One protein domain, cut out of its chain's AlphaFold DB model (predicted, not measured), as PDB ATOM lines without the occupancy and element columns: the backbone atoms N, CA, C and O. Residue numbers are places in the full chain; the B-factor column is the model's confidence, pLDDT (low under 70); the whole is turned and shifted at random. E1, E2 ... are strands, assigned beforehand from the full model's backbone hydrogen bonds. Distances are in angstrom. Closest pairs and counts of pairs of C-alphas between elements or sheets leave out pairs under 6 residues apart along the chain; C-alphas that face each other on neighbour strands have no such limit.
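AT A GLANCE: This is residues 159 to 226 of the 233 residues of the protein "Pertactin domain-containing protein" of Candidatus Hamiltonella defensa (UniProt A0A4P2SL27). The chain is wound in three stacked turns, a short solenoid: E1 and E2 make the first turn, E3 and E4 the second, E5 and E6 the third. The first part of E1, E3 and E5 lie side by side in one row, E2, the later part of E4 and E6 lie side by side in another row across from it, and at one end of the turns E1 and E4 bend from row to row, while the link from E2 to E3 and the long loop from E4 to E5 cross back at the other end. The printed part has 68 residues with no named helix and six strands, E1 to E6 in order along the chain, in one branched, parallel sheet; the class is all strand. The whole is compact, with a radius of gyration of the C-alphas of 12.6 A, and elongated in outline, with spans of 33 by 21 by 19 A.

HOW THE PARTS SIT: E1, residues 159 to 166, bends by 96 degrees at residue 162, and its pairing is staggered. Over residues 159 to 161 it is parallel to E3, residues 183 to 186, with N 161 and O 185 2.8 A apart, within hydrogen-bond range. Over residues 164 to 166 it is parallel to E4, residues 190 to 200, with N 191 and O 164 at 2.9 A. E3 and E4 lie on one side of E1. E2, residues 169 to 175, is an edge strand parallel to E4, with N 172 and O 197 at 2.8 A. E3 has E1 on one side and E5, residues 214 to 216, on the other side; E3 and E5 are parallel at 9 degrees, with N 186 and O 215 at 2.8 A. E4 bends by 86 degrees at residue 193 and has three neighbours. The third is E6, residues 222 to 225, parallel to E4 at 19 degrees, with N 194 and O 222 at 2.8 A. E1 and E6 are apart, as are E2 and E5.

IN THESE COORDINATES: E1 begins at C-alpha 159, (10.691, 36.100, -6.479), and measures 16.0 A from first to last C-alpha. E2 measures 19.7 A and E3 9.8 A. E4, the longest strand, measures 24.7 A and begins at C-alpha 190, (18.195, 46.738, -2.739). E5 measures 6.9 A. E6 measures 10.1 A and ends at C-alpha 225, (17.083, 47.293, -19.520).

THE WHOLE: The C-alphas farthest apart, those of Gly 166 and Lys 206, are 33.9 A apart. The sheet is twisted, its C-alphas up to 6.0 A off the best plane. The link from E4 to E5, 13 residues, is long. The printed part has no cut. Its mean pLDDT is 96.0, and no printed residue is under 70.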
ATOM      1  N   LEU A 159       9.542  36.185  -7.374       98.75
ATOM      2  CA  LEU A 159      10.691  36.100  -6.479       98.75
ATOM      3  C   LEU A 159      10.541  37.133  -5.353       98.75
ATOM      4  O   LEU A 159      10.630  38.335  -5.586       98.75
ATOM      5  N   SER A 160      10.322  36.660  -4.126       98.88
ATOM      6  CA  SER A 160      10.188  37.508  -2.934       98.88
ATOM      7  C   SER A 160      11.494  37.551  -2.144       98.88
ATOM      8  O   SER A 160      12.011  36.509  -1.741       98.88
ATOM      9  N   LEU A 161      12.026  38.750  -1.909       98.88
ATOM     10  CA  LEU A 161      13.333  38.988  -1.299       98.88
ATOM     11  C   LEU A 161      13.214  39.910  -0.082       98.88
ATOM     12  O   LEU A 161      12.552  40.942  -0.142       98.88
ATOM     13  N   GLY A 162      13.921  39.595   1.003       98.88
ATOM     14  CA  GLY A 162      14.125  40.544   2.104       98.88
ATOM     15  C   GLY A 162      15.113  41.653   1.726       98.88
ATOM     16  O   GLY A 162      14.851  42.830   1.966       98.88
ATOM     17  N   SER A 163      16.226  41.294   1.091       98.88
ATOM     18  CA  SER A 163      17.197  42.229   0.522       98.88
ATOM     19  C   SER A 163      17.826  41.687  -0.757       98.88
ATOM     20  O   SER A 163      17.912  40.471  -0.958       98.88
ATOM     21  N   LEU A 164      18.333  42.603  -1.578       98.94
ATOM     22  CA  LEU A 164      19.020  42.306  -2.831       98.94
ATOM     23  C   LEU A 164      20.348  43.070  -2.902       98.94
ATOM     24  O   LEU A 164      20.380  44.265  -2.623       98.94
ATOM     25  N   SER A 165      21.429  42.400  -3.292       98.94
ATOM     26  CA  SER A 165      22.719  43.037  -3.575       98.94
ATOM     27  C   SER A 165      23.431  42.417  -4.779       98.94
ATOM     28  O   SER A 165      23.162  41.269  -5.136       98.94
ATOM     29  N   GLY A 166      24.344  43.164  -5.404       98.75
ATOM     30  CA  GLY A 166      25.232  42.668  -6.461       98.75
ATOM     31  C   GLY A 166      25.130  43.452  -7.767       98.75
ATOM     32  O   GLY A 166      24.692  44.598  -7.772       98.75
ATOM     33  N   THR A 167      25.586  42.843  -8.860       98.75
ATOM     34  CA  THR A 167      25.666  43.479 -10.188       98.75
ATOM     35  C   THR A 167      25.233  42.550 -11.329       98.75
ATOM     36  O   THR A 167      25.677  42.680 -12.468       98.75
ATOM     37  N   GLY A 168      24.448  41.525 -11.001       98.69
ATOM     38  CA  GLY A 168      24.070  40.466 -11.929       98.69
ATOM     39  C   GLY A 168      22.968  40.851 -12.918       98.69
ATOM     40  O   GLY A 168      22.468  41.977 -12.969       98.69
ATOM     41  N   LEU A 169      22.551  39.855 -13.694       98.75
ATOM     42  CA  LEU A 169      21.472  39.938 -14.672       98.75
ATOM     43  C   LEU A 169      20.221  39.234 -14.144       98.75
ATOM     44  O   LEU A 169      20.295  38.094 -13.676       98.75
ATOM     45  N   PHE A 170      19.067  39.876 -14.300       98.81
ATOM     46  CA  PHE A 170      17.761  39.228 -14.233       98.81
ATOM     47  C   PHE A 170      17.220  39.021 -15.644       98.81
ATOM     48  O   PHE A 170      17.165  39.966 -16.427       98.81
ATOM     49  N   TRP A 171      16.817  37.800 -15.979       98.19
ATOM     50  CA  TRP A 171      16.131  37.491 -17.230       98.19
ATOM     51  C   TRP A 171      14.699  37.069 -16.923       98.19
ATOM     52  O   TRP A 171      14.477  36.023 -16.319       98.19
ATOM     53  N   MET A 172      13.747  37.910 -17.307       97.88
ATOM     54  CA  MET A 172      12.341  37.843 -16.922       97.88
ATOM     55  C   MET A 172      11.457  37.668 -18.156       97.88
ATOM     56  O   MET A 172      11.836  38.077 -19.254       97.88
ATOM     57  N   ASN A 173      10.279  37.083 -17.978       96.12
ATOM     58  CA  ASN A 173       9.266  36.941 -19.014       96.12
ATOM     59  C   ASN A 173       8.090  37.878 -18.730       96.12
ATOM     60  O   ASN A 173       7.713  38.068 -17.573       96.12
ATOM     61  N   THR A 174       7.484  38.431 -19.777       94.75
ATOM     62  CA  THR A 174       6.297  39.291 -19.681       94.75
ATOM     63  C   THR A 174       5.243  38.912 -20.715       94.75
ATOM     64  O   THR A 174       5.499  38.158 -21.648       94.75
ATOM     65  N   ASP A 175       4.034  39.395 -20.491       93.69
ATOM     66  CA  ASP A 175       2.946  39.593 -21.438       93.69
ATOM     67  C   ASP A 175       2.369  40.966 -21.099       93.69
ATOM     68  O   ASP A 175       1.480  41.095 -20.253       93.69
ATOM     69  N   ILE A 176       2.969  42.014 -21.669       93.44
ATOM     70  CA  ILE A 176       2.612  43.398 -21.326       93.44
ATOM     71  C   ILE A 176       1.157  43.685 -21.720       93.44
ATOM     72  O   ILE A 176       0.424  44.262 -20.918       93.44
ATOM     73  N   ALA A 177       0.717  43.213 -22.890       92.31
ATOM     74  CA  ALA A 177      -0.668  43.345 -23.347       92.31
ATOM     75  C   ALA A 177      -1.666  42.634 -22.412       92.31
ATOM     76  O   ALA A 177      -2.763  43.132 -22.159       92.31
ATOM     77  N   GLY A 178      -1.280  41.478 -21.866       92.44
ATOM     78  CA  GLY A 178      -2.062  40.745 -20.868       92.44
ATOM     79  C   GLY A 178      -1.836  41.182 -19.418       92.44
ATOM     80  O   GLY A 178      -2.398  40.552 -18.522       92.44
ATOM     81  N   GLN A 179      -1.024  42.218 -19.173       92.88
ATOM     82  CA  GLN A 179      -0.645  42.732 -17.848       92.88
ATOM     83  C   GLN A 179      -0.097  41.660 -16.889       92.88
ATOM     84  O   GLN A 179      -0.325  41.700 -15.678       92.88
ATOM     85  N   GLN A 180       0.640  40.690 -17.424       93.62
ATOM     86  CA  GLN A 180       1.217  39.590 -16.658       93.62
ATOM     87  C   GLN A 180       2.723  39.517 -16.883       93.62
ATOM     88  O   GLN A 180       3.234  39.863 -17.940       93.62
ATOM     89  N   GLY A 181       3.469  39.074 -15.882       95.50
ATOM     90  CA  GLY A 181       4.915  38.969 -15.993       95.50
ATOM     91  C   GLY A 181       5.534  38.386 -14.747       95.50
ATOM     92  O   GLY A 181       4.915  38.359 -13.680       95.50
ATOM     93  N   ASP A 182       6.766  37.913 -14.892       98.06
ATOM     94  CA  ASP A 182       7.583  37.576 -13.740       98.06
ATOM     95  C   ASP A 182       7.759  38.824 -12.872       98.06
ATOM     96  O   ASP A 182       7.812  39.955 -13.367       98.06
ATOM     97  N   PHE A 183       7.847  38.621 -11.560       98.50
ATOM     98  CA  PHE A 183       7.895  39.725 -10.613       98.50
ATOM     99  C   PHE A 183       8.988  39.527  -9.570       98.50
ATOM    100  O   PHE A 183       9.087  38.473  -8.943       98.50
ATOM    101  N   ILE A 184       9.790  40.562  -9.337       98.81
ATOM    102  CA  ILE A 184      10.751  40.604  -8.233       98.81
ATOM    103  C   ILE A 184      10.245  41.598  -7.194       98.81
ATOM    104  O   ILE A 184      10.155  42.798  -7.450       98.81
ATOM    105  N   ASN A 185       9.956  41.098  -5.996       98.81
ATOM    106  CA  ASN A 185       9.517  41.902  -4.866       98.81
ATOM    107  C   ASN A 185      10.590  41.916  -3.777       98.81
ATOM    108  O   ASN A 185      10.725  40.946  -3.035       98.81
ATOM    109  N   VAL A 186      11.340  43.010  -3.654       98.88
ATOM    110  CA  VAL A 186      12.274  43.227  -2.545       98.88
ATOM    111  C   VAL A 186      11.561  44.031  -1.466       98.88
ATOM    112  O   VAL A 186      11.317  45.218  -1.643       98.88
ATOM    113  N   THR A 187      11.218  43.419  -0.334       98.62
ATOM    114  CA  THR A 187      10.478  44.110   0.736       98.62
ATOM    115  C   THR A 187      11.356  45.061   1.544       98.62
ATOM    116  O   THR A 187      10.847  45.996   2.153       98.62
ATOM    117  N   GLY A 188      12.667  44.813   1.589       98.38
ATOM    118  CA  GLY A 188      13.653  45.673   2.237       98.38
ATOM    119  C   GLY A 188      14.510  46.434   1.227       98.38
ATOM    120  O   GLY A 188      14.025  46.914   0.204       98.38
ATOM    121  N   LYS A 189      15.802  46.564   1.540       98.38
ATOM    122  CA  LYS A 189      16.750  47.347   0.745       98.38
ATOM    123  C   LYS A 189      17.313  46.551  -0.437       98.38
ATOM    124  O   LYS A 189      17.670  45.380  -0.284       98.38
ATOM    125  N   ALA A 190      17.444  47.217  -1.583       98.81
ATOM    126  CA  ALA A 190      18.195  46.738  -2.739       98.81
ATOM    127  C   ALA A 190      19.405  47.650  -3.015       98.81
ATOM    128  O   ALA A 190      19.241  48.870  -3.050       98.81
ATOM    129  N   GLN A 191      20.593  47.070  -3.213       98.81
ATOM    130  CA  GLN A 191      21.865  47.758  -3.504       98.81
ATOM    131  C   GLN A 191      22.500  47.208  -4.793       98.81
ATOM    132  O   GLN A 191      22.531  45.993  -4.978       98.81
ATOM    133  N   GLY A 192      23.104  48.070  -5.613       98.62
ATOM    134  CA  GLY A 192      23.933  47.667  -6.759       98.62
ATOM    135  C   GLY A 192      23.296  47.882  -8.135       98.62
ATOM    136  O   GLY A 192      22.205  48.432  -8.248       98.62
ATOM    137  N   ASP A 193      23.999  47.479  -9.191       98.69
ATOM    138  CA  ASP A 193      23.657  47.807 -10.580       98.69
ATOM    139  C   ASP A 193      23.294  46.543 -11.364       98.69
ATOM    140  O   ASP A 193      24.163  45.753 -11.726       98.69
ATOM    141  N   PHE A 194      22.009  46.346 -11.646       98.81
ATOM    142  CA  PHE A 194      21.504  45.137 -12.287       98.81
ATOM    143  C   PHE A 194      21.107  45.374 -13.741       98.81
ATOM    144  O   PHE A 194      20.439  46.355 -14.083       98.81
ATOM    145  N   GLY A 195      21.442  44.407 -14.592       98.56
ATOM    146  CA  GLY A 195      20.821  44.274 -15.904       98.56
ATOM    147  C   GLY A 195      19.460  43.590 -15.789       98.56
ATOM    148  O   GLY A 195      19.289  42.663 -14.994       98.56
ATOM    149  N   VAL A 196      18.502  43.992 -16.619       98.38
ATOM    150  CA  VAL A 196      17.201  43.327 -16.752       98.38
ATOM    151  C   VAL A 196      16.956  43.009 -18.217       98.38
ATOM    152  O   VAL A 196      16.828  43.913 -19.034       98.38
ATOM    153  N   ARG A 197      16.888  41.727 -18.566       97.25
ATOM    154  CA  ARG A 197      16.477  41.264 -19.890       97.25
ATOM    155  C   ARG A 197      15.039  40.772 -19.828       97.25
ATOM    156  O   ARG A 197      14.720  39.937 -18.990       97.25
ATOM    157  N   VAL A 198      14.199  41.256 -20.731       95.06
ATOM    158  CA  VAL A 198      12.779  40.903 -20.801       95.06
ATOM    159  C   VAL A 198      12.501  40.102 -22.067       95.06
ATOM    160  O   VAL A 198      12.923  40.493 -23.154       95.06
ATOM    161  N   ASN A 199      11.807  38.977 -21.926       93.69
ATOM    162  CA  ASN A 199      11.218  38.226 -23.026       93.69
ATOM    163  C   ASN A 199       9.695  38.375 -22.968       93.69
ATOM    164  O   ASN A 199       9.054  37.783 -22.103       93.69
ATOM    165  N   ASP A 200       9.136  39.183 -23.859       91.56
ATOM    166  CA  ASP A 200       7.696  39.417 -23.909       91.56
ATOM    167  C   ASP A 200       6.963  38.333 -24.719       91.56
ATOM    168  O   ASP A 200       7.573  37.647 -25.544       91.56
ATOM    169  N   SER A 201       5.656  38.173 -24.486       87.88
ATOM    170  CA  SER A 201       4.780  37.220 -25.180       87.88
ATOM    171  C   SER A 201       4.708  37.467 -26.690       87.88
ATOM    172  O   SER A 201       4.346  36.561 -27.444       87.88
ATOM    173  N   GLY A 202       5.051  38.682 -27.130       86.56
ATOM    174  CA  GLY A 202       4.941  39.128 -28.516       86.56
ATOM    175  C   GLY A 202       3.551  39.657 -28.866       86.56
ATOM    176  O   GLY A 202       3.338  40.087 -29.999       86.56
ATOM    177  N   GLN A 203       2.608  39.652 -27.916       87.81
ATOM    178  CA  GLN A 203       1.333  40.344 -28.072       87.81
ATOM    179  C   GLN A 203       1.574  41.850 -28.004       87.81
ATOM    180  O   GLN A 203       2.173  42.346 -27.053       87.81
ATOM    181  N   SER A 204       1.115  42.585 -29.016       88.00
ATOM    182  CA  SER A 204       1.326  44.030 -29.072       88.00
ATOM    183  C   SER A 204       0.587  44.731 -27.922       88.00
ATOM    184  O   SER A 204      -0.644  44.652 -27.874       88.00
ATOM    185  N   PRO A 205       1.297  45.425 -27.014       88.25
ATOM    186  CA  PRO A 205       0.657  46.242 -25.995       88.25
ATOM    187  C   PRO A 205       0.040  47.494 -26.621       88.25
ATOM    188  O   PRO A 205       0.465  47.963 -27.683       88.25
ATOM    189  N   LYS A 206      -0.955  48.065 -25.950       91.62
ATOM    190  CA  LYS A 206      -1.458  49.400 -26.267       91.62
ATOM    191  C   LYS A 206      -0.499  50.463 -25.735       91.62
ATOM    192  O   LYS A 206       0.351  50.188 -24.891       91.62
ATOM    193  N   ALA A 207      -0.636  51.695 -26.219       87.44
ATOM    194  CA  ALA A 207       0.254  52.794 -25.836       87.44
ATOM    195  C   ALA A 207       0.206  53.106 -24.327       87.44
ATOM    196  O   ALA A 207       1.185  53.588 -23.763       87.44
ATOM    197  N   GLU A 208      -0.931  52.841 -23.686       89.19
ATOM    198  CA  GLU A 208      -1.162  53.024 -22.256       89.19
ATOM    199  C   GLU A 208      -0.711  51.844 -21.384       89.19
ATOM    200  O   GLU A 208      -0.648  51.985 -20.159       89.19
ATOM    201  N   ASP A 209      -0.403  50.690 -21.980       89.69
ATOM    202  CA  ASP A 209      -0.042  49.504 -21.214       89.69
ATOM    203  C   ASP A 209       1.358  49.669 -20.615       89.69
ATOM    204  O   ASP A 209       2.342  49.991 -21.284       89.69
ATOM    205  N   SER A 210       1.459  49.410 -19.315       91.75
ATOM    206  CA  SER A 210       2.730  49.351 -18.604       91.75
ATOM    207  C   SER A 210       2.685  48.233 -17.575       91.75
ATOM    208  O   SER A 210       1.647  47.963 -16.972       91.75
ATOM    209  N   LEU A 211       3.823  47.571 -17.368       95.19
ATOM    210  CA  LEU A 211       3.922  46.445 -16.452       95.19
ATOM    211  C   LEU A 211       5.072  46.653 -15.474       95.19
ATOM    212  O   LEU A 211       6.241  46.763 -15.852       95.19
ATOM    213  N   LYS A 212       4.736  46.667 -14.186       96.75
ATOM    214  CA  LYS A 212       5.730  46.698 -13.119       96.75
ATOM    215  C   LYS A 212       6.260  45.290 -12.873       96.75
ATOM    216  O   LYS A 212       5.558  44.455 -12.317       96.75
ATOM    217  N   ILE A 213       7.524  45.062 -13.217       97.62
ATOM    218  CA  ILE A 213       8.191  43.763 -13.032       97.62
ATOM    219  C   ILE A 213       9.124  43.716 -11.813       97.62
ATOM    220  O   ILE A 213       9.497  42.642 -11.353       97.62
ATOM    221  N   ILE A 214       9.489  44.870 -11.244       98.50
ATOM    222  CA  ILE A 214      10.369  44.951 -10.071       98.50
ATOM    223  C   ILE A 214       9.823  45.979  -9.077       98.50
ATOM    224  O   ILE A 214       9.375  47.066  -9.449       98.50
ATOM    225  N   GLN A 215       9.878  45.642  -7.791       98.38
ATOM    226  CA  GLN A 215       9.614  46.545  -6.676       98.38
ATOM    227  C   GLN A 215      10.700  46.407  -5.611       98.38
ATOM    228  O   GLN A 215      11.129  45.298  -5.300       98.38
ATOM    229  N   THR A 216      11.093  47.531  -5.007       98.50
ATOM    230  CA  THR A 216      11.977  47.559  -3.839       98.50
ATOM    231  C   THR A 216      11.344  48.356  -2.698       98.50
ATOM    232  O   THR A 216      10.598  49.308  -2.931       98.50
ATOM    233  N   GLY A 217      11.625  47.963  -1.453       97.88
ATOM    234  CA  GLY A 217      11.220  48.675  -0.236       97.88
ATOM    235  C   GLY A 217      12.141  49.847   0.114       97.88
ATOM    236  O   GLY A 217      11.960  50.494   1.143       97.88
ATOM    237  N   GLY A 218      13.149  50.107  -0.721       97.50
ATOM    238  CA  GLY A 218      14.136  51.168  -0.577       97.50
ATOM    239  C   GLY A 218      15.523  50.725  -1.046       97.50
ATOM    240  O   GLY A 218      15.709  49.627  -1.578       97.50
ATOM    241  N   GLY A 219      16.516  51.574  -0.796       97.56
ATOM    242  CA  GLY A 219      17.885  51.379  -1.273       97.56
ATOM    243  C   GLY A 219      18.178  52.162  -2.551       97.56
ATOM    244  O   GLY A 219      17.384  52.993  -2.980       97.56
ATOM    245  N   ASP A 220      19.352  51.913  -3.106       97.56
ATOM    246  CA  ASP A 220      20.011  52.666  -4.175       97.56
ATOM    247  C   ASP A 220      20.291  51.803  -5.414       97.56
ATOM    248  O   ASP A 220      21.034  52.219  -6.302       97.56
ATOM    249  N   ALA A 221      19.696  50.606  -5.486       98.44
ATOM    250  CA  ALA A 221      19.838  49.739  -6.645       98.44
ATOM    251  C   ALA A 221      19.347  50.405  -7.938       98.44
ATOM    252  O   ALA A 221      18.275  51.015  -7.976       98.44
ATOM    253  N   LYS A 222      20.100  50.201  -9.018       98.62
ATOM    254  CA  LYS A 222      19.727  50.595 -10.376       98.62
ATOM    255  C   LYS A 222      19.411  49.360 -11.201       98.62
ATOM    256  O   LYS A 222      20.113  48.356 -11.129       98.62
ATOM    257  N   PHE A 223      18.367  49.457 -12.014       98.38
ATOM    258  CA  PHE A 223      17.954  48.406 -12.937       98.38
ATOM    259  C   PHE A 223      17.955  48.982 -14.347       98.38
ATOM    260  O   PHE A 223      17.216  49.923 -14.631       98.38
ATOM    261  N   THR A 224      18.801  48.435 -15.217       97.88
ATOM    262  CA  THR A 224      18.942  48.894 -16.604       97.88
ATOM    263  C   THR A 224      18.420  47.824 -17.547       97.88
ATOM    264  O   THR A 224      18.820  46.664 -17.452       97.88
ATOM    265  N   LEU A 225      17.542  48.205 -18.477       96.25
ATOM    266  CA  LEU A 225      17.083  47.293 -19.520       96.25
ATOM    267  C   LEU A 225      18.279  46.866 -20.388       96.25
ATOM    268  O   LEU A 225      18.976  47.699 -20.957       96.25
ATOM    269  N   ALA A 226      18.508  45.561 -20.472       93.25
ATOM    270  CA  ALA A 226      19.647  44.932 -21.137       93.25
ATOM    271  C   ALA A 226      19.266  44.265 -22.474       93.25
ATOM    272  O   ALA A 226      20.077  43.559 -23.077       93.25
TER     273      ALA A 226